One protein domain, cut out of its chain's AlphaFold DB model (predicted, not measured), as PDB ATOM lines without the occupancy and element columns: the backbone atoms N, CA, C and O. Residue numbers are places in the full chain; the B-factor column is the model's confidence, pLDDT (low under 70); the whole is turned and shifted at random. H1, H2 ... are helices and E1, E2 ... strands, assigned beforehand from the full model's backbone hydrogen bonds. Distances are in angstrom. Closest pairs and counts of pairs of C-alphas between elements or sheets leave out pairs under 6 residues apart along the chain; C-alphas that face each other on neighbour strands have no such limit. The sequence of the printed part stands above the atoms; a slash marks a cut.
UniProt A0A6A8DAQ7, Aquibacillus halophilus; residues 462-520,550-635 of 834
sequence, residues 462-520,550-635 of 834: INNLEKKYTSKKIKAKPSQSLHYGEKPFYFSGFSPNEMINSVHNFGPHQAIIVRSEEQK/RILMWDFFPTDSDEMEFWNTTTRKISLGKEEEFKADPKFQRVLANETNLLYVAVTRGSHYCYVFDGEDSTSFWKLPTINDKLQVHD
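Overview. This is residues 462 to 520 and 550 to 635 of the 834 residues of a protein of Aquibacillus halophilus (UniProt A0A6A8DAQ7). A small, twisted sheet of four parallel strands stands between H2 at one end of the domain and a larger group of helices at the other. In that group the long H6 runs toward the sheet and reaches it with its last residues, 599 to 603, with H1 beside it; H4 and H7 pack together, H5 makes the far corner, and the long link from H1 to E1 sweeps out in a loop whose residues 477 to 483 stick out. The printed part has 145 residues, with eight named helices and four named strands in the order H1 E1 H2 E2 H3 E3 H4 H5 H6 E4 H7 H8; the sheet order is E1 E4 E3 E2, and the class is mixed, helices and strands. It is compact, with a radius of gyration of the C-alphas of 15.8 A and spans of 48 by 39 by 27 A.

Along the chain. The strands are E1, residues 489 to 491; E4, residues 606 to 613, 14.7 A; E3, residues 550 to 554, 12.8 A; and E2, residues 510 to 514, 13.6 A. E4 bends by 82 degrees at residue 609. H6, residues 586 to 603, is 25.7 A long and ends with C-alpha 603 at (386.523, 99.053, 172.814). H4, residues 562 to 575, is 19.9 A long. H1, residues 462 to 469, 11.4 A, begins with C-alpha 462 at (377.323, 99.449, 170.255); H2, residues 496 to 503, measures 10.7 A. Four residues each make H3, 517 to 520; H5, 580 to 583; H7, 620 to 623; and H8, 625 to 628.

Arrangement. Across the sheet, N 489 and O 610 of E1 and E4 are 2.9 A apart, N 553 and O 611 of E3 and E4 2.8 A, and N 513 and O 552 of E2 and E3 2.8 A, within hydrogen-bond range. E1 and E2 are the edge strands; residues 489 to 490 of E1 also pair, parallel, with residues 632 to 633. E1, H2, E2 form a split strand-helix-strand unit, two parallel strands with others between them, its crossover right-handed; E3, H4 H5 H6, E4 form a unit of neighbour strands. H2, H3 and H6 only graze the sheet, H6 with residues 599 to 603. H1 touches H6, closest at the C-alphas of Glu 466 and Ala 593, 5.7 A, at a shallow tilt of 15 degrees, opposite ways. H5 and H6 only just touch, with 3 pairs of C-alphas within 8 A, and only at the corner. H4 touches H7 with residues 567 to 571 alone, closest at the C-alphas of Asn 568 and Ser 620, 5.4 A. H8 is close to H1 but not clearly touching: the C-alphas of Ile 462 and Ile 627 are closest, 7.2 A. Every O i to N i+4 pair is within hydrogen-bond range in H2, H4 and H6, and 3 of 4 in H1; H3, H5, H7 and H8 are too short for such a pair.

Size, cuts and confidence. The C-alphas of Asn 505 and Ala 584, the two farthest apart, are 47.6 A apart. Residues 521 to 549 are not printed, and C-alphas 520 and 550 are 17.9 A apart across this cut. The link from H1 to E1, 19 residues, is long. The mean pLDDT of the printed part is 84.5; residues 471 to 483 and residue 586 are under 70.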
ATOM      1  N   ILE A 462     377.047 100.378 171.364       90.69
ATOM      2  CA  ILE A 462     377.323  99.449 170.255       90.69
ATOM      3  C   ILE A 462     376.392  98.229 170.322       90.69
ATOM      4  O   ILE A 462     375.673  97.955 169.361       90.69
ATOM      5  N   ASN A 463     376.309  97.547 171.470       83.88
ATOM      6  CA  ASN A 463     375.444  96.364 171.630       83.88
ATOM      7  C   ASN A 463     373.951  96.683 171.449       83.88
ATOM      8  O   ASN A 463     373.168  95.863 170.963       83.88
ATOM      9  N   ASN A 464     373.529  97.893 171.822       86.31
ATOM     10  CA  ASN A 464     372.150  98.333 171.637       86.31
ATOM     11  C   ASN A 464     371.760  98.467 170.155       86.31
ATOM     12  O   ASN A 464     370.571  98.349 169.850       86.31
ATOM     13  N   LEU A 465     372.718  98.657 169.237       86.75
ATOM     14  CA  LEU A 465     372.444  98.640 167.795       86.75
ATOM     15  C   LEU A 465     371.994  97.247 167.345       86.75
ATOM     16  O   LEU A 465     370.956  97.123 166.696       86.75
ATOM     17  N   GLU A 466     372.710  96.197 167.753       81.94
ATOM     18  CA  GLU A 466     372.330  94.815 167.439       81.94
ATOM     19  C   GLU A 466     370.959  94.485 168.045       81.94
ATOM     20  O   GLU A 466     370.080  93.960 167.361       81.94
ATOM     21  N   LYS A 467     370.720  94.882 169.302       80.25
ATOM     22  CA  LYS A 467     369.426  94.685 169.975       80.25
ATOM     23  C   LYS A 467     368.262  95.377 169.259       80.25
ATOM     24  O   LYS A 467     367.143  94.868 169.284       80.25
ATOM     25  N   LYS A 468     368.494  96.562 168.689       83.12
ATOM     26  CA  LYS A 468     367.446  97.361 168.038       83.12
ATOM     27  C   LYS A 468     367.137  96.858 166.626       83.12
ATOM     28  O   LYS A 468     365.969  96.842 166.236       83.12
ATOM     29  N   TYR A 469     368.162  96.455 165.877       83.12
ATOM     30  CA  TYR A 469     368.049  96.195 164.437       83.12
ATOM     31  C   TYR A 469     368.130  94.717 164.043       83.12
ATOM     32  O   TYR A 469     367.961  94.398 162.867       83.12
ATOM     33  N   THR A 470     368.335  93.808 164.996       74.00
ATOM     34  CA  THR A 470     368.245  92.362 164.757       74.00
ATOM     35  C   THR A 470     367.043  91.741 165.465       74.00
ATOM     36  O   THR A 470     366.443  92.322 166.370       74.00
ATOM     37  N   SER A 471     366.680  90.527 165.055       66.88
ATOM     38  CA  SER A 471     365.674  89.700 165.727       66.88
ATOM     39  C   SER A 471     366.150  89.161 167.084       66.88
ATOM     40  O   SER A 471     365.339  88.655 167.870       66.88
ATOM     41  N   LYS A 472     367.451  89.283 167.403       62.97
ATOM     42  CA  LYS A 472     368.010  88.810 168.670       62.97
ATOM     43  C   LYS A 472     367.505  89.660 169.827       62.97
ATOM     44  O   LYS A 472     367.766  90.856 169.948       62.97
ATOM     45  N   LYS A 473     366.867  88.992 170.785       55.34
ATOM     46  CA  LYS A 473     366.544  89.572 172.092       55.34
ATOM     47  C   LYS A 473     367.798  89.587 172.967       55.34
ATOM     48  O   LYS A 473     367.909  88.781 173.888       55.34
ATOM     49  N   ILE A 474     368.737  90.490 172.687       55.19
ATOM     50  CA  ILE A 474     369.906  90.688 173.552       55.19
ATOM     51  C   ILE A 474     369.409  91.186 174.911       55.19
ATOM     52  O   ILE A 474     368.859  92.286 175.046       55.19
ATOM     53  N   LYS A 475     369.571  90.336 175.930       49.59
ATOM     54  CA  LYS A 475     369.264  90.640 177.333       49.59
ATOM     55  C   LYS A 475     370.481  91.223 178.055       49.59
ATOM     56  O   LYS A 475     370.604  91.031 179.261       49.59
ATOM     57  N   ALA A 476     371.366  91.926 177.346       50.16
ATOM     58  CA  ALA A 476     372.434  92.682 177.985       50.16
ATOM     59  C   ALA A 476     371.784  93.684 178.948       50.16
ATOM     60  O   ALA A 476     371.057  94.596 178.539       50.16
ATOM     61  N   LYS A 477     371.950  93.430 180.248       53.34
ATOM     62  CA  LYS A 477     371.574  94.378 181.292       53.34
ATOM     63  C   LYS A 477     372.666  95.446 181.342       53.34
ATOM     64  O   LYS A 477     373.827  95.105 181.119       53.34
ATOM     65  N   PRO A 478     372.314  96.714 181.601       53.84
ATOM     66  CA  PRO A 478     373.308  97.765 181.684       53.84
ATOM     67  C   PRO A 478     374.323  97.410 182.765       53.84
ATOM     68  O   PRO A 478     373.948  97.186 183.918       53.84
ATOM     69  N   SER A 479     375.588  97.316 182.370       59.66
ATOM     70  CA  SER A 479     376.681  97.162 183.310       59.66
ATOM     71  C   SER A 479     376.840  98.450 184.103       59.66
ATOM     72  O   SER A 479     376.911  99.534 183.525       59.66
ATOM     73  N   GLN A 480     376.855  98.327 185.423       62.97
ATOM     74  CA  GLN A 480     377.084  99.442 186.329       62.97
ATOM     75  C   GLN A 480     378.594  99.593 186.557       62.97
ATOM     76  O   GLN A 480     379.310  98.606 186.739       62.97
ATOM     77  N   SER A 481     379.068 100.838 186.526       60.94
ATOM     78  CA  SER A 481     380.467 101.201 186.766       60.94
ATOM     79  C   SER A 481     380.525 102.260 187.860       60.94
ATOM     80  O   SER A 481     379.812 103.258 187.786       60.94
ATOM     81  N   LEU A 482     381.391 102.075 188.860       57.03
ATOM     82  CA  LEU A 482     381.525 103.025 189.974       57.03
ATOM     83  C   LEU A 482     382.334 104.280 189.629       57.03
ATOM     84  O   LEU A 482     382.171 105.305 190.283       57.03
ATOM     85  N   HIS A 483     383.176 104.236 188.593       66.19
ATOM     86  CA  HIS A 483     383.925 105.399 188.119       66.19
ATOM     87  C   HIS A 483     383.797 105.558 186.605       66.19
ATOM     88  O   HIS A 483     384.105 104.636 185.853       66.19
ATOM     89  N   TYR A 484     383.420 106.751 186.144       73.00
ATOM     90  CA  TYR A 484     383.133 106.985 184.727       73.00
ATOM     91  C   TYR A 484     384.367 107.255 183.858       73.00
ATOM     92  O   TYR A 484     384.401 106.800 182.725       73.00
ATOM     93  N   GLY A 485     385.423 107.875 184.390       78.88
ATOM     94  CA  GLY A 485     386.629 108.172 183.602       78.88
ATOM     95  C   GLY A 485     386.358 109.195 182.496       78.88
ATOM     96  O   GLY A 485     385.298 109.818 182.479       78.88
ATOM     97  N   GLU A 486     387.321 109.363 181.594       83.69
ATOM     98  CA  GLU A 486     387.160 110.208 180.407       83.69
ATOM     99  C   GLU A 486     386.380 109.467 179.317       83.69
ATOM    100  O   GLU A 486     386.502 108.244 179.172       83.69
ATOM    101  N   LYS A 487     385.597 110.205 178.521       91.12
ATOM    102  CA  LYS A 487     384.971 109.638 177.318       91.12
ATOM    103  C   LYS A 487     386.044 109.156 176.339       91.12
ATOM    104  O   LYS A 487     387.105 109.770 176.274       91.12
ATOM    105  N   PRO A 488     385.786 108.101 175.547       94.19
ATOM    106  CA  PRO A 488     386.669 107.736 174.447       94.19
ATOM    107  C   PRO A 488     386.960 108.930 173.526       94.19
ATOM    108  O   PRO A 488     386.034 109.635 173.111       94.19
ATOM    109  N   PHE A 489     388.239 109.168 173.222       93.81
ATOM    110  CA  PHE A 489     388.643 110.298 172.383       93.81
ATOM    111  C   PHE A 489     388.597 109.902 170.920       93.81
ATOM    112  O   PHE A 489     389.185 108.897 170.522       93.81
ATOM    113  N   TYR A 490     387.914 110.717 170.133       93.31
ATOM    114  CA  TYR A 490     387.780 110.555 168.701       93.31
ATOM    115  C   TYR A 490     388.615 111.619 167.988       93.31
ATOM    116  O   TYR A 490     388.358 112.817 168.119       93.31
ATOM    117  N   PHE A 491     389.635 111.172 167.261       91.06
ATOM    118  CA  PHE A 491     390.565 112.026 166.532       91.06
ATOM    119  C   PHE A 491     390.101 112.138 165.081       91.06
ATOM    120  O   PHE A 491     390.290 111.216 164.290       91.06
ATOM    121  N   SER A 492     389.482 113.266 164.741       84.31
ATOM    122  CA  SER A 492     389.044 113.582 163.377       84.31
ATOM    123  C   SER A 492     389.894 114.687 162.765       84.31
ATOM    124  O   SER A 492     390.236 115.642 163.458       84.31
ATOM    125  N   GLY A 493     390.165 114.603 161.460       83.25
ATOM    126  CA  GLY A 493     390.883 115.655 160.729       83.25
ATOM    127  C   GLY A 493     392.406 115.614 160.877       83.25
ATOM    128  O   GLY A 493     393.063 116.604 160.569       83.25
ATOM    129  N   PHE A 494     392.957 114.488 161.336       88.88
ATOM    130  CA  PHE A 494     394.393 114.217 161.331       88.88
ATOM    131  C   PHE A 494     394.748 113.267 160.198       88.88
ATOM    132  O   PHE A 494     394.018 112.310 159.933       88.88
ATOM    133  N   SER A 495     395.902 113.486 159.581       91.00
ATOM    134  CA  SER A 495     396.450 112.539 158.617       91.00
ATOM    135  C   SER A 495     397.004 111.289 159.324       91.00
ATOM    136  O   SER A 495     397.477 111.372 160.469       91.00
ATOM    137  N   PRO A 496     397.051 110.123 158.647       91.94
ATOM    138  CA  PRO A 496     397.686 108.920 159.192       91.94
ATOM    139  C   PRO A 496     399.131 109.156 159.662       91.94
ATOM    140  O   PRO A 496     399.544 108.648 160.702       91.94
ATOM    141  N   ASN A 497     399.895 109.995 158.953       92.19
ATOM    142  CA  ASN A 497     401.273 110.318 159.330       92.19
ATOM    143  C   ASN A 497     401.358 111.099 160.652       92.19
ATOM    144  O   ASN A 497     402.233 110.821 161.471       92.19
ATOM    145  N   GLU A 498     400.456 112.052 160.903       92.00
ATOM    146  CA  GLU A 498     400.421 112.792 162.175       92.00
ATOM    147  C   GLU A 498     400.097 111.878 163.359       92.00
ATOM    148  O   GLU A 498     400.708 111.997 164.432       92.00
ATOM    149  N   MET A 499     399.184 110.926 163.151       92.69
ATOM    150  CA  MET A 499     398.850 109.914 164.149       92.69
ATOM    151  C   MET A 499     400.035 108.986 164.428       92.69
ATOM    152  O   MET A 499     400.416 108.841 165.589       92.69
ATOM    153  N   ILE A 500     400.680 108.439 163.391       93.81
ATOM    154  CA  ILE A 500     401.895 107.607 163.505       93.81
ATOM    155  C   ILE A 500     402.979 108.335 164.306       93.81
ATOM    156  O   ILE A 500     403.506 107.793 165.281       93.81
ATOM    157  N   ASN A 501     403.246 109.600 163.965       91.81
ATOM    158  CA  ASN A 501     404.226 110.431 164.666       91.81
ATOM    159  C   ASN A 501     403.893 110.614 166.151       91.81
ATOM    160  O   ASN A 501     404.794 110.779 166.973       91.81
ATOM    161  N   SER A 502     402.617 110.572 166.521       90.50
ATOM    162  CA  SER A 502     402.180 110.780 167.903       90.50
ATOM    163  C   SER A 502     402.201 109.505 168.745       90.50
ATOM    164  O   SER A 502     402.342 109.596 169.963       90.50
ATOM    165  N   VAL A 503     402.107 108.328 168.119       92.00
ATOM    166  CA  VAL A 503     401.935 107.042 168.826       92.00
ATOM    167  C   VAL A 503     403.129 106.090 168.708       92.00
ATOM    168  O   VAL A 503     403.122 105.030 169.328       92.00
ATOM    169  N   HIS A 504     404.187 106.465 167.977       90.19
ATOM    170  CA  HIS A 504     405.398 105.642 167.814       90.19
ATOM    171  C   HIS A 504     406.033 105.195 169.148       90.19
ATOM    172  O   HIS A 504     406.500 104.062 169.268       90.19
ATOM    173  N   ASN A 505     405.966 106.049 170.175       86.19
ATOM    174  CA  ASN A 505     406.504 105.791 171.513       86.19
ATOM    175  C   ASN A 505     405.518 105.104 172.471       86.19
ATOM    176  O   ASN A 505     405.727 105.152 173.683       86.19
ATOM    177  N   PHE A 506     404.452 104.469 171.974       89.56
ATOM    178  CA  PHE A 506     403.589 103.657 172.835       89.56
ATOM    179  C   PHE A 506     404.413 102.581 173.565       89.56
ATOM    180  O   PHE A 506     405.147 101.798 172.953       89.56
ATOM    181  N   GLY A 507     404.305 102.605 174.892       87.12
ATOM    182  CA  GLY A 507     404.969 101.737 175.854       87.12
ATOM    183  C   GLY A 507     404.299 100.367 176.023       87.12
ATOM    184  O   GLY A 507     403.308 100.068 175.354       87.12
ATOM    185  N   PRO A 508     404.783  99.541 176.969       87.25
ATOM    186  CA  PRO A 508     404.323  98.158 177.154       87.25
ATOM    187  C   PRO A 508     402.864  98.042 177.632       87.25
ATOM    188  O   PRO A 508     402.247  96.992 177.494       87.25
ATOM    189  N   HIS A 509     402.279  99.118 178.167       86.50
ATOM    190  CA  HIS A 509     400.887  99.156 178.643       86.50
ATOM    191  C   HIS A 509     399.922  99.853 177.672       86.50
ATOM    192  O   HIS A 509     398.777 100.149 178.033       86.50
ATOM    193  N   GLN A 510     400.376 100.126 176.446       91.25
ATOM    194  CA  GLN A 510     399.618 100.813 175.405       91.25
ATOM    195  C   GLN A 510     399.579  99.945 174.144       91.25
ATOM    196  O   GLN A 510     400.603  99.408 173.725       91.25
ATOM    197  N   ALA A 511     398.404  99.818 173.531       94.69
ATOM    198  CA  ALA A 511     398.212  98.972 172.355       94.69
ATOM    199  C   ALA A 511     397.482  99.702 171.228       94.69
ATOM    200  O   ALA A 511     396.602 100.531 171.465       94.69
ATOM    201  N   ILE A 512     397.824  99.351 169.993       97.44
ATOM    202  CA  ILE A 512     397.100  99.741 168.785       97.44
ATOM    203  C   ILE A 512     396.305  98.526 168.301       97.44
ATOM    204  O   ILE A 512     396.841  97.421 168.212       97.44
ATOM    205  N   ILE A 513     395.026  98.729 168.008       97.50
ATOM    206  CA  ILE A 513     394.100  97.711 167.519       97.50
ATOM    207  C   ILE A 513     393.776  98.031 166.068       97.50
ATOM    208  O   ILE A 513     393.266  99.111 165.776       97.50
ATOM    209  N   VAL A 514     394.043  97.074 165.191       95.19
ATOM    210  CA  VAL A 514     393.739  97.131 163.757       95.19
ATOM    211  C   VAL A 514     392.724  96.054 163.392       95.19
ATOM    212  O   VAL A 514     392.550  95.064 164.117       95.19
ATOM    213  N   ARG A 515     392.029  96.240 162.271       88.06
ATOM    214  CA  ARG A 515     390.961  95.323 161.859       88.06
ATOM    215  C   ARG A 515     391.497  94.064 161.176       88.06
ATOM    216  O   ARG A 515     391.017  92.968 161.469       88.06
ATOM    217  N   SER A 516     392.481  94.210 160.288       85.12
ATOM    218  CA  SER A 516     393.006  93.125 159.450       85.12
ATOM    219  C   SER A 516     394.503  92.879 159.670       85.12
ATOM    220  O   SER A 516     395.236  93.754 160.128       85.12
ATOM    221  N   GLU A 517     394.964  91.674 159.322       85.69
ATOM    222  CA  GLU A 517     396.398  91.342 159.303       85.69
ATOM    223  C   GLU A 517     397.155  92.202 158.276       85.69
ATOM    224  O   GLU A 517     398.251  92.663 158.559       85.69
ATOM    225  N   GLU A 518     396.543  92.513 157.128       86.62
ATOM    226  CA  GLU A 518     397.142  93.376 156.100       86.62
ATOM    227  C   GLU A 518     397.433  94.786 156.633       86.62
ATOM    228  O   GLU A 518     398.555  95.281 156.513       86.62
ATOM    229  N   GLN A 519     396.457  95.397 157.314       91.38
ATOM    230  CA  GLN A 519     396.624  96.704 157.951       91.38
ATOM    231  C   GLN A 519     397.670  96.652 159.074       91.38
ATOM    232  O   GLN A 519     398.457  97.586 159.249       91.38
ATOM    233  N   LYS A 520     397.714  95.545 159.828       95.00
ATOM    234  CA  LYS A 520     398.744  95.307 160.846       95.00
ATOM    235  C   LYS A 520     400.139  95.306 160.224       95.00
ATOM    236  O   LYS A 520     401.021  96.006 160.722       95.00
ATOM    237  N   ARG A 550     395.760 101.787 177.939       88.50
ATOM    238  CA  ARG A 550     395.342 102.633 176.823       88.50
ATOM    239  C   ARG A 550     395.313 101.838 175.531       88.50
ATOM    240  O   ARG A 550     396.277 101.143 175.211       88.50
ATOM    241  N   ILE A 551     394.236 102.000 174.777       94.38
ATOM    242  CA  ILE A 551     394.105 101.426 173.438       94.38
ATOM    243  C   ILE A 551     393.869 102.522 172.406       94.38
ATOM    244  O   ILE A 551     393.218 103.523 172.705       94.38
ATOM    245  N   LEU A 552     394.369 102.314 171.193       96.25
ATOM    246  CA  LEU A 552     394.018 103.087 170.008       96.25
ATOM    247  C   LEU A 552     393.402 102.164 168.966       96.25
ATOM    248  O   LEU A 552     394.084 101.283 168.458       96.25
ATOM    249  N   MET A 553     392.138 102.385 168.625       96.31
ATOM    250  CA  MET A 553     391.525 101.803 167.437       96.31
ATOM    251  C   MET A 553     392.016 102.585 166.221       96.31
ATOM    252  O   MET A 553     391.812 103.798 166.150       96.31
ATOM    253  N   TRP A 554     392.706 101.889 165.324       95.06
ATOM    254  CA  TRP A 554     393.343 102.455 164.146       95.06
ATOM    255  C   TRP A 554     392.565 102.084 162.891       95.06
ATOM    256  O   TRP A 554     392.471 100.901 162.571       95.06
ATOM    257  N   ASP A 555     392.065 103.107 162.198       91.69
ATOM    258  CA  ASP A 555     391.466 103.046 160.864       91.69
ATOM    259  C   ASP A 555     390.533 101.838 160.716       91.69
ATOM    260  O   ASP A 555     390.763 100.898 159.958       91.69
ATOM    261  N   PHE A 556     389.522 101.808 161.585       89.88
ATOM    262  CA  PHE A 556     388.689 100.629 161.799       89.88
ATOM    263  C   PHE A 556     387.748 100.370 160.616       89.88
ATOM    264  O   PHE A 556     387.333  99.228 160.401       89.88
ATOM    265  N   PHE A 557     387.434 101.416 159.851       91.12
ATOM    266  CA  PHE A 557     386.655 101.381 158.621       91.12
ATOM    267  C   PHE A 557     387.426 102.089 157.494       91.12
ATOM    268  O   PHE A 557     387.108 103.237 157.175       91.12
ATOM    269  N   PRO A 558     388.421 101.420 156.882       85.94
ATOM    270  CA  PRO A 558     389.251 102.030 155.847       85.94
ATOM    271  C   PRO A 558     388.429 102.588 154.680       85.94
ATOM    272  O   PRO A 558     387.376 102.036 154.331       85.94
ATOM    273  N   THR A 559     388.925 103.651 154.041       85.06
ATOM    274  CA  THR A 559     388.290 104.249 152.857       85.06
ATOM    275  C   THR A 559     388.071 103.201 151.760       85.06
ATOM    276  O   THR A 559     388.936 102.366 151.509       85.06
ATOM    277  N   ASP A 560     386.903 103.244 151.113       83.00
ATOM    278  CA  ASP A 560     386.479 102.315 150.052       83.00
ATOM    279  C   ASP A 560     386.359 100.831 150.474       83.00
ATOM    280  O   ASP A 560     386.300  99.944 149.623       83.00
ATOM    281  N   SER A 561     386.280 100.542 151.779       83.31
ATOM    282  CA  SER A 561     386.011  99.189 152.292       83.31
ATOM    283  C   SER A 561     384.524  98.808 152.261       83.31
ATOM    284  O   SER A 561     383.634  99.657 152.407       83.31
ATOM    285  N   ASP A 562     384.249  97.501 152.162       81.56
ATOM    286  CA  ASP A 562     382.896  96.933 152.284       81.56
ATOM    287  C   ASP A 562     382.247  97.327 153.626       81.56
ATOM    288  O   ASP A 562     381.037  97.553 153.712       81.56
ATOM    289  N   GLU A 563     383.044  97.436 154.691       86.50
ATOM    290  CA  GLU A 563     382.587  97.857 156.011       86.50
ATOM    291  C   GLU A 563     382.153  99.317 156.072       86.50
ATOM    292  O   GLU A 563     381.113  99.635 156.664       86.50
ATOM    293  N   MET A 564     382.934 100.209 155.458       89.00
ATOM    294  CA  MET A 564     382.574 101.616 155.341       89.00
ATOM    295  C   MET A 564     381.268 101.756 154.549       89.00
ATOM    296  O   MET A 564     380.351 102.466 154.980       89.00
ATOM    297  N   GLU A 565     381.138 101.042 153.425       89.12
ATOM    298  CA  GLU A 565     379.906 101.023 152.629       89.12
ATOM    299  C   GLU A 565     378.719 100.477 153.437       89.12
ATOM    300  O   GLU A 565     377.632 101.077 153.437       89.12
ATOM    301  N   PHE A 566     378.926  99.381 154.173       90.00
ATOM    302  CA  PHE A 566     377.918  98.778 155.041       90.00
ATOM    303  C   PHE A 566     377.403  99.780 156.075       90.00
ATOM    304  O   PHE A 566     376.187  99.992 156.175       90.00
ATOM    305  N   TRP A 567     378.291 100.445 156.817       92.75
ATOM    306  CA  TRP A 567     377.888 101.401 157.850       92.75
ATOM    307  C   TRP A 567     377.293 102.686 157.271       92.75
ATOM    308  O   TRP A 567     376.321 103.201 157.826       92.75
ATOM    309  N   ASN A 568     377.781 103.165 156.127       92.44
ATOM    310  CA  ASN A 568     377.188 104.299 155.410       92.44
ATOM    311  C   ASN A 568     375.767 104.003 154.928       92.44
ATOM    312  O   ASN A 568     374.851 104.806 155.139       92.44
ATOM    313  N   THR A 569     375.551 102.819 154.362       90.19
ATOM    314  CA  THR A 569     374.221 102.363 153.949       90.19
ATOM    315  C   THR A 569     373.302 102.168 155.153       90.19
ATOM    316  O   THR A 569     372.149 102.610 155.129       90.19
ATOM    317  N   THR A 570     373.811 101.558 156.225       90.31
ATOM    318  CA  THR A 570     373.070 101.316 157.468       90.31
ATOM    319  C   THR A 570     372.618 102.625 158.102       90.31
ATOM    320  O   THR A 570     371.422 102.821 158.323       90.31
ATOM    321  N   THR A 571     373.538 103.568 158.306       90.94
ATOM    322  CA  THR A 571     373.247 104.884 158.891       90.94
ATOM    323  C   THR A 571     372.251 105.671 158.044       90.94
ATOM    324  O   THR A 571     371.320 106.272 158.581       90.94
ATOM    325  N   ARG A 572     372.377 105.615 156.711       90.50
ATOM    326  CA  ARG A 572     371.410 106.230 155.790       90.50
ATOM    327  C   ARG A 572     370.018 105.604 155.903       90.50
ATOM    328  O   ARG A 572     369.019 106.315 155.859       90.50
ATOM    329  N   LYS A 573     369.917 104.282 156.022       89.69
ATOM    330  CA  LYS A 573     368.619 103.608 156.192       89.69
ATOM    331  C   LYS A 573     367.987 103.925 157.552       89.69
ATOM    332  O   LYS A 573     366.777 104.148 157.598       89.69
ATOM    333  N   ILE A 574     368.794 104.017 158.615       89.06
ATOM    334  CA  ILE A 574     368.351 104.462 159.948       89.06
ATOM    335  C   ILE A 574     367.790 105.886 159.872       89.06
ATOM    336  O   ILE A 574     366.675 106.127 160.327       89.06
ATOM    337  N   SER A 575     368.505 106.825 159.241       86.94
ATOM    338  CA  SER A 575     368.044 108.219 159.136       86.94
ATOM    339  C   SER A 575     366.782 108.384 158.281       86.94
ATOM    340  O   SER A 575     365.990 109.291 158.525       86.94
ATOM    341  N   LEU A 576     366.554 107.481 157.322       89.19
ATOM    342  CA  LEU A 576     365.327 107.414 156.520       89.19
ATOM    343  C   LEU A 576     364.165 106.679 157.217       89.19
ATOM    344  O   LEU A 576     363.105 106.530 156.610       89.19
ATOM    345  N   GLY A 577     364.345 106.187 158.448       85.50
ATOM    346  CA  GLY A 577     363.314 105.450 159.188       85.50
ATOM    347  C   GLY A 577     362.975 104.077 158.595       85.50
ATOM    348  O   GLY A 577     361.914 103.526 158.877       85.50
ATOM    349  N   LYS A 578     363.863 103.501 157.775       85.44
ATOM    350  CA  LYS A 578     363.669 102.205 157.097       85.44
ATOM    351  C   LYS A 578     364.131 101.013 157.941       85.44
ATOM    352  O   LYS A 578     364.568  99.995 157.412       85.44
ATOM    353  N   GLU A 579     364.047 101.143 159.262       79.19
ATOM    354  CA  GLU A 579     364.600 100.177 160.218       79.19
ATOM    355  C   GLU A 579     363.924  98.795 160.129       79.19
ATOM    356  O   GLU A 579     364.546  97.778 160.424       79.19
ATOM    357  N   GLU A 580     362.666  98.734 159.676       77.56
ATOM    358  CA  GLU A 580     361.932  97.471 159.504       77.56
ATOM    359  C   GLU A 580     362.500  96.586 158.379       77.56
ATOM    360  O   GLU A 580     362.369  95.364 158.443       77.56
ATOM    361  N   GLU A 581     363.204  97.161 157.392       81.00
ATOM    362  CA  GLU A 581     363.882  96.377 156.347       81.00
ATOM    363  C   GLU A 581     365.005  95.501 156.934       81.00
ATOM    364  O   GLU A 581     365.279  94.419 156.419       81.00
ATOM    365  N   PHE A 582     365.635  95.932 158.034       82.19
ATOM    366  CA  PHE A 582     366.750  95.214 158.659       82.19
ATOM    367  C   PHE A 582     366.320  93.876 159.262       82.19
ATOM    368  O   PHE A 582     366.989  92.860 159.078       82.19
ATOM    369  N   LYS A 583     365.169  93.850 159.942       72.50
ATOM    370  CA  LYS A 583     364.646  92.640 160.599       72.50
ATOM    371  C   LYS A 583     364.210  91.564 159.604       72.50
ATOM    372  O   LYS A 583     364.136  90.393 159.972       72.50
ATOM    373  N   ALA A 584     363.921  91.955 158.364       75.31
ATOM    374  CA  ALA A 584     363.535  91.048 157.289       75.31
ATOM    375  C   ALA A 584     364.732  90.486 156.501       75.31
ATOM    376  O   ALA A 584     364.539  89.558 155.721       75.31
ATOM    377  N   ASP A 585     365.946  91.014 156.704       75.38
ATOM    378  CA  ASP A 585     367.164  90.595 156.004       75.38
ATOM    379  C   ASP A 585     368.117  89.841 156.960       75.38
ATOM    380  O   ASP A 585     368.835  90.462 157.754       75.38
ATOM    381  N   PRO A 586     368.150  88.494 156.916       68.06
ATOM    382  CA  PRO A 586     369.033  87.697 157.767       68.06
ATOM    383  C   PRO A 586     370.521  87.958 157.512       68.06
ATOM    384  O   PRO A 586     371.323  87.890 158.448       68.06
ATOM    385  N   LYS A 587     370.902  88.276 156.265       70.75
ATOM    386  CA  LYS A 587     372.295  88.573 155.913       70.75
ATOM    387  C   LYS A 587     372.716  89.876 156.579       70.75
ATOM    388  O   LYS A 587     373.748  89.899 157.245       70.75
ATOM    389  N   PHE A 588     371.892  90.920 156.476       80.88
ATOM    390  CA  PHE A 588     372.130  92.194 157.156       80.88
ATOM    391  C   PHE A 588     372.293  92.015 158.670       80.88
ATOM    392  O   PHE A 588     373.269  92.493 159.240       80.88
ATOM    393  N   GLN A 589     371.373  91.294 159.319       76.50
ATOM    394  CA  GLN A 589     371.420  91.087 160.772       76.50
ATOM    395  C   GLN A 589     372.696  90.382 161.221       76.50
ATOM    396  O   GLN A 589     373.239  90.708 162.275       76.50
ATOM    397  N   ARG A 590     373.186  89.432 160.419       71.81
ATOM    398  CA  ARG A 590     374.449  88.745 160.687       71.81
ATOM    399  C   ARG A 590     375.645  89.680 160.552       71.81
ATOM    400  O   ARG A 590     376.492  89.670 161.440       71.81
ATOM    401  N   VAL A 591     375.719  90.456 159.468       77.06
ATOM    402  CA  VAL A 591     376.814  91.423 159.285       77.06
ATOM    403  C   VAL A 591     376.794  92.438 160.423       77.06
ATOM    404  O   VAL A 591     377.820  92.638 161.059       77.06
ATOM    405  N   LEU A 592     375.621  92.973 160.773       84.56
ATOM    406  CA  LEU A 592     375.480  93.891 161.900       84.56
ATOM    407  C   LEU A 592     375.972  93.271 163.212       84.56
ATOM    408  O   LEU A 592     376.759  93.903 163.901       84.56
ATOM    409  N   ALA A 593     375.539  92.048 163.536       77.56
ATOM    410  CA  ALA A 593     375.964  91.342 164.745       77.56
ATOM    411  C   ALA A 593     377.483  91.117 164.794       77.56
ATOM    412  O   ALA A 593     378.107  91.257 165.842       77.56
ATOM    413  N   ASN A 594     378.088  90.769 163.656       79.00
ATOM    414  CA  ASN A 594     379.534  90.627 163.557       79.00
ATOM    415  C   ASN A 594     380.243  91.970 163.791       79.00
ATOM    416  O   ASN A 594     381.151  92.045 164.614       79.00
ATOM    417  N   GLU A 595     379.793  93.037 163.127       86.19
ATOM    418  CA  GLU A 595     380.379  94.371 163.272       86.19
ATOM    419  C   GLU A 595     380.269  94.903 164.705       86.19
ATOM    420  O   GLU A 595     381.249  95.409 165.257       86.19
ATOM    421  N   THR A 596     379.104  94.754 165.344       88.19
ATOM    422  CA  THR A 596     378.913  95.181 166.736       88.19
ATOM    423  C   THR A 596     379.779  94.377 167.697       88.19
ATOM    424  O   THR A 596     380.378  94.974 168.591       88.19
ATOM    425  N   ASN A 597     379.934  93.064 167.491       83.31
ATOM    426  CA  ASN A 597     380.820  92.230 168.309       83.31
ATOM    427  C   ASN A 597     382.293  92.638 168.168       83.31
ATOM    428  O   ASN A 597     382.997  92.741 169.174       83.31
ATOM    429  N   LEU A 598     382.766  92.898 166.944       86.75
ATOM    430  CA  LEU A 598     384.145  93.332 166.694       86.75
ATOM    431  C   LEU A 598     384.446  94.668 167.386       86.75
ATOM    432  O   LEU A 598     385.451  94.791 168.090       86.75
ATOM    433  N   LEU A 599     383.543  95.643 167.249       91.62
ATOM    434  CA  LEU A 599     383.641  96.942 167.919       91.62
ATOM    435  C   LEU A 599     383.579  96.808 169.447       91.62
ATOM    436  O   LEU A 599     384.392  97.408 170.151       91.62
ATOM    437  N   TYR A 600     382.646  96.005 169.971       89.56
ATOM    438  CA  TYR A 600     382.510  95.753 171.407       89.56
ATOM    439  C   TYR A 600     383.790  95.149 171.987       89.56
ATOM    440  O   TYR A 600     384.305  95.618 173.007       89.56
ATOM    441  N   VAL A 601     384.350  94.132 171.325       87.75
ATOM    442  CA  VAL A 601     385.601  93.508 171.765       87.75
ATOM    443  C   VAL A 601     386.740  94.518 171.726       87.75
ATOM    444  O   VAL A 601     387.422  94.636 172.744       87.75
ATOM    445  N   ALA A 602     386.902  95.280 170.639       91.69
ATOM    446  CA  ALA A 602     387.956  96.288 170.505       91.69
ATOM    447  C   ALA A 602     387.888  97.358 171.610       91.69
ATOM    448  O   ALA A 602     388.862  97.542 172.339       91.69
ATOM    449  N   VAL A 603     386.726  97.991 171.807       91.12
ATOM    450  CA  VAL A 603     386.523  99.053 172.814       91.12
ATOM    451  C   VAL A 603     386.780  98.538 174.233       91.12
ATOM    452  O   VAL A 603     387.431  99.204 175.038       91.12
ATOM    453  N   THR A 604     386.331  97.318 174.546       87.00
ATOM    454  CA  THR A 604     386.474  96.729 175.893       87.00
ATOM    455  C   THR A 604     387.887  96.237 176.225       87.00
ATOM    456  O   THR A 604     388.098  95.725 177.324       87.00
ATOM    457  N   ARG A 605     388.870  96.371 175.316       88.38
ATOM    458  CA  ARG A 605     390.282  96.065 175.628       88.38
ATOM    459  C   ARG A 605     390.970  97.171 176.435       88.38
ATOM    460  O   ARG A 605     392.013  96.921 177.040       88.38
ATOM    461  N   GLY A 606     390.404  98.380 176.439       85.81
ATOM    462  CA  GLY A 606     390.894  99.512 177.220       85.81
ATOM    463  C   GLY A 606     390.339  99.505 178.641       85.81
ATOM    464  O   GLY A 606     389.126  99.413 178.847       85.81
ATOM    465  N   SER A 607     391.220  99.639 179.631       80.88
ATOM    466  CA  SER A 607     390.809  99.786 181.036       80.88
ATOM    467  C   SER A 607     390.584 101.250 181.432       80.88
ATOM    468  O   SER A 607     389.587 101.550 182.088       80.88
ATOM    469  N   HIS A 608     391.455 102.172 180.997       81.06
ATOM    470  CA  HIS A 608     391.435 103.578 181.428       81.06
ATOM    471  C   HIS A 608     391.191 104.571 180.290       81.06
ATOM    472  O   HIS A 608     390.430 105.520 180.476       81.06
ATOM    473  N   TYR A 609     391.812 104.360 179.125       87.56
ATOM    474  CA  TYR A 609     391.679 105.251 177.970       87.56
ATOM    475  C   TYR A 609     391.396 104.465 176.688       87.56
ATOM    476  O   TYR A 609     392.067 103.477 176.386       87.56
ATOM    477  N   CYS A 610     390.422 104.946 175.917       92.94
ATOM    478  CA  CYS A 610     390.099 104.444 174.588       92.94
ATOM    479  C   CYS A 610     390.235 105.589 173.586       92.94
ATOM    480  O   CYS A 610     389.573 106.618 173.715       92.94
ATOM    481  N   TYR A 611     391.096 105.402 172.596       94.94
ATOM    482  CA  TYR A 611     391.333 106.341 171.512       94.94
ATOM    483  C   TYR A 611     390.801 105.744 170.210       94.94
ATOM    484  O   TYR A 611     390.943 104.545 169.978       94.94
ATOM    485  N   VAL A 612     390.197 106.568 169.364       94.81
ATOM    486  CA  VAL A 612     389.643 106.168 168.069       94.81
ATOM    487  C   VAL A 612     390.169 107.115 167.003       94.81
ATOM    488  O   VAL A 612     389.981 108.327 167.100       94.81
ATOM    489  N   PHE A 613     390.808 106.552 165.986       94.19
ATOM    490  CA  PHE A 613     391.213 107.239 164.768       94.19
ATOM    491  C   PHE A 613     390.694 106.432 163.580       94.19
ATOM    492  O   PHE A 613     390.980 105.244 163.504       94.19
ATOM    493  N   ASP A 614     389.926 107.053 162.686       90.19
ATOM    494  CA  ASP A 614     389.242 106.372 161.573       90.19
ATOM    495  C   ASP A 614     389.474 107.095 160.240       90.19
ATOM    496  O   ASP A 614     388.535 107.414 159.513       90.19
ATOM    497  N   GLY A 615     390.737 107.458 159.995       82.75
ATOM    498  CA  GLY A 615     391.155 108.161 158.786       82.75
ATOM    499  C   GLY A 615     390.607 109.588 158.650       82.75
ATOM    500  O   GLY A 615     389.993 110.157 159.558       82.75
ATOM    501  N   GLU A 616     390.867 110.192 157.489       74.62
ATOM    502  CA  GLU A 616     390.350 111.522 157.136       74.62
ATOM    503  C   GLU A 616     388.857 111.445 156.755       74.62
ATOM    504  O   GLU A 616     388.041 112.254 157.213       74.62
ATOM    505  N   ASP A 617     388.475 110.406 156.005       72.38
ATOM    506  CA  ASP A 617     387.107 110.150 155.548       72.38
ATOM    507  C   ASP A 617     386.307 109.319 156.556       72.38
ATOM    508  O   ASP A 617     385.927 108.176 156.323       72.38
ATOM    509  N   SER A 618     386.004 109.931 157.698       74.81
ATOM    510  CA  SER A 618     385.301 109.236 158.782       74.81
ATOM    511  C   SER A 618     383.961 108.598 158.394       74.81
ATOM    512  O   SER A 618     383.012 109.273 157.948       74.81
ATOM    513  N   THR A 619     383.839 107.308 158.712       83.94
ATOM    514  CA  THR A 619     382.620 106.522 158.517       83.94
ATOM    515  C   THR A 619     381.436 107.115 159.282       83.94
ATOM    516  O   THR A 619     381.555 107.628 160.400       83.94
ATOM    517  N   SER A 620     380.238 107.045 158.691       88.75
ATOM    518  CA  SER A 620     379.011 107.588 159.301       88.75
ATOM    519  C   SER A 620     378.616 106.928 160.630       88.75
ATOM    520  O   SER A 620     377.861 107.522 161.398       88.75
ATOM    521  N   PHE A 621     379.164 105.750 160.931       92.38
ATOM    522  CA  PHE A 621     378.999 105.046 162.199       92.38
ATOM    523  C   PHE A 621     379.324 105.938 163.410       92.38
ATOM    524  O   PHE A 621     378.488 106.090 164.300       92.38
ATOM    525  N   TRP A 622     380.482 106.609 163.411       92.06
ATOM    526  CA  TRP A 622     380.909 107.492 164.510       92.06
ATOM    527  C   TRP A 622     380.047 108.758 164.648       92.06
ATOM    528  O   TRP A 622     380.103 109.455 165.663       92.06
ATOM    529  N   LYS A 623     379.228 109.047 163.628       89.88
ATOM    530  CA  LYS A 623     378.292 110.178 163.562       89.88
ATOM    531  C   LYS A 623     376.869 109.789 163.987       89.88
ATOM    532  O   LYS A 623     376.018 110.669 164.104       89.88
ATOM    533  N   LEU A 624     376.583 108.504 164.228       91.44
ATOM    534  CA  LEU A 624     375.295 108.072 164.782       91.44
ATOM    535  C   LEU A 624     375.081 108.735 166.150       91.44
ATOM    536  O   LEU A 624     375.957 108.582 166.997       91.44
ATOM    537  N   PRO A 625     373.937 109.390 166.430       90.00
ATOM    538  CA  PRO A 625     373.732 110.105 167.696       90.00
ATOM    539  C   PRO A 625     374.011 109.242 168.936       90.00
ATOM    540  O   PRO A 625     374.734 109.646 169.838       90.00
ATOM    541  N   THR A 626     373.551 107.987 168.927       90.06
ATOM    542  CA  THR A 626     373.749 107.027 170.027       90.06
ATOM    543  C   THR A 626     375.212 106.653 170.288       90.06
ATOM    544  O   THR A 626     375.530 106.189 171.385       90.06
ATOM    545  N   ILE A 627     376.079 106.807 169.283       94.00
ATOM    546  CA  ILE A 627     377.522 106.550 169.360       94.00
ATOM    547  C   ILE A 627     378.264 107.854 169.652       94.00
ATOM    548  O   ILE A 627     379.035 107.917 170.605       94.00
ATOM    549  N   ASN A 628     377.986 108.905 168.881       93.06
ATOM    550  CA  ASN A 628     378.650 110.200 168.964       93.06
ATOM    551  C   ASN A 628     378.524 110.836 170.356       93.06
ATOM    552  O   ASN A 628     379.514 111.332 170.885       93.06
ATOM    553  N   ASP A 629     377.363 110.703 171.009       93.31
ATOM    554  CA  ASP A 629     377.133 111.193 172.377       93.31
ATOM    555  C   ASP A 629     378.088 110.572 173.416       93.31
ATOM    556  O   ASP A 629     378.297 111.126 174.506       93.31
ATOM    557  N   LYS A 630     378.662 109.404 173.105       93.94
ATOM    558  CA  LYS A 630     379.608 108.680 173.962       93.94
ATOM    559  C   LYS A 630     381.066 109.014 173.664       93.94
ATOM    560  O   LYS A 630     381.919 108.630 174.454       93.94
ATOM    561  N   LEU A 631     381.350 109.749 172.593       92.75
ATOM    562  CA  LEU A 631     382.699 110.148 172.203       92.75
ATOM    563  C   LEU A 631     382.989 111.592 172.613       92.75
ATOM    564  O   LEU A 631     382.086 112.403 172.830       92.75
ATOM    565  N   GLN A 632     384.272 111.918 172.693       92.12
ATOM    566  CA  GLN A 632     384.763 113.286 172.777       92.12
ATOM    567  C   GLN A 632     385.682 113.548 171.584       92.12
ATOM    568  O   GLN A 632     386.734 112.923 171.469       92.12
ATOM    569  N   VAL A 633     385.287 114.467 170.700       87.44
ATOM    570  CA  VAL A 633     386.156 114.922 169.605       87.44
ATOM    571  C   VAL A 633     387.364 115.629 170.214       87.44
ATOM    572  O   VAL A 633     387.199 116.480 171.093       87.44
ATOM    573  N   HIS A 634     388.563 115.239 169.795       85.25
ATOM    574  CA  HIS A 634     389.803 115.752 170.361       85.25
ATOM    575  C   HIS A 634     390.743 116.242 169.256       85.25
ATOM    576  O   HIS A 634     391.263 115.450 168.476       85.25
ATOM    577  N   ASP A 635     391.028 117.546 169.252       81.94
ATOM    578  CA  ASP A 635     391.768 118.226 168.174       81.94
ATOM    579  C   ASP A 635     393.257 118.431 168.511       81.94
ATOM    580  O   ASP A 635     393.947 119.265 167.928       81.94
TER     581      ASP A 635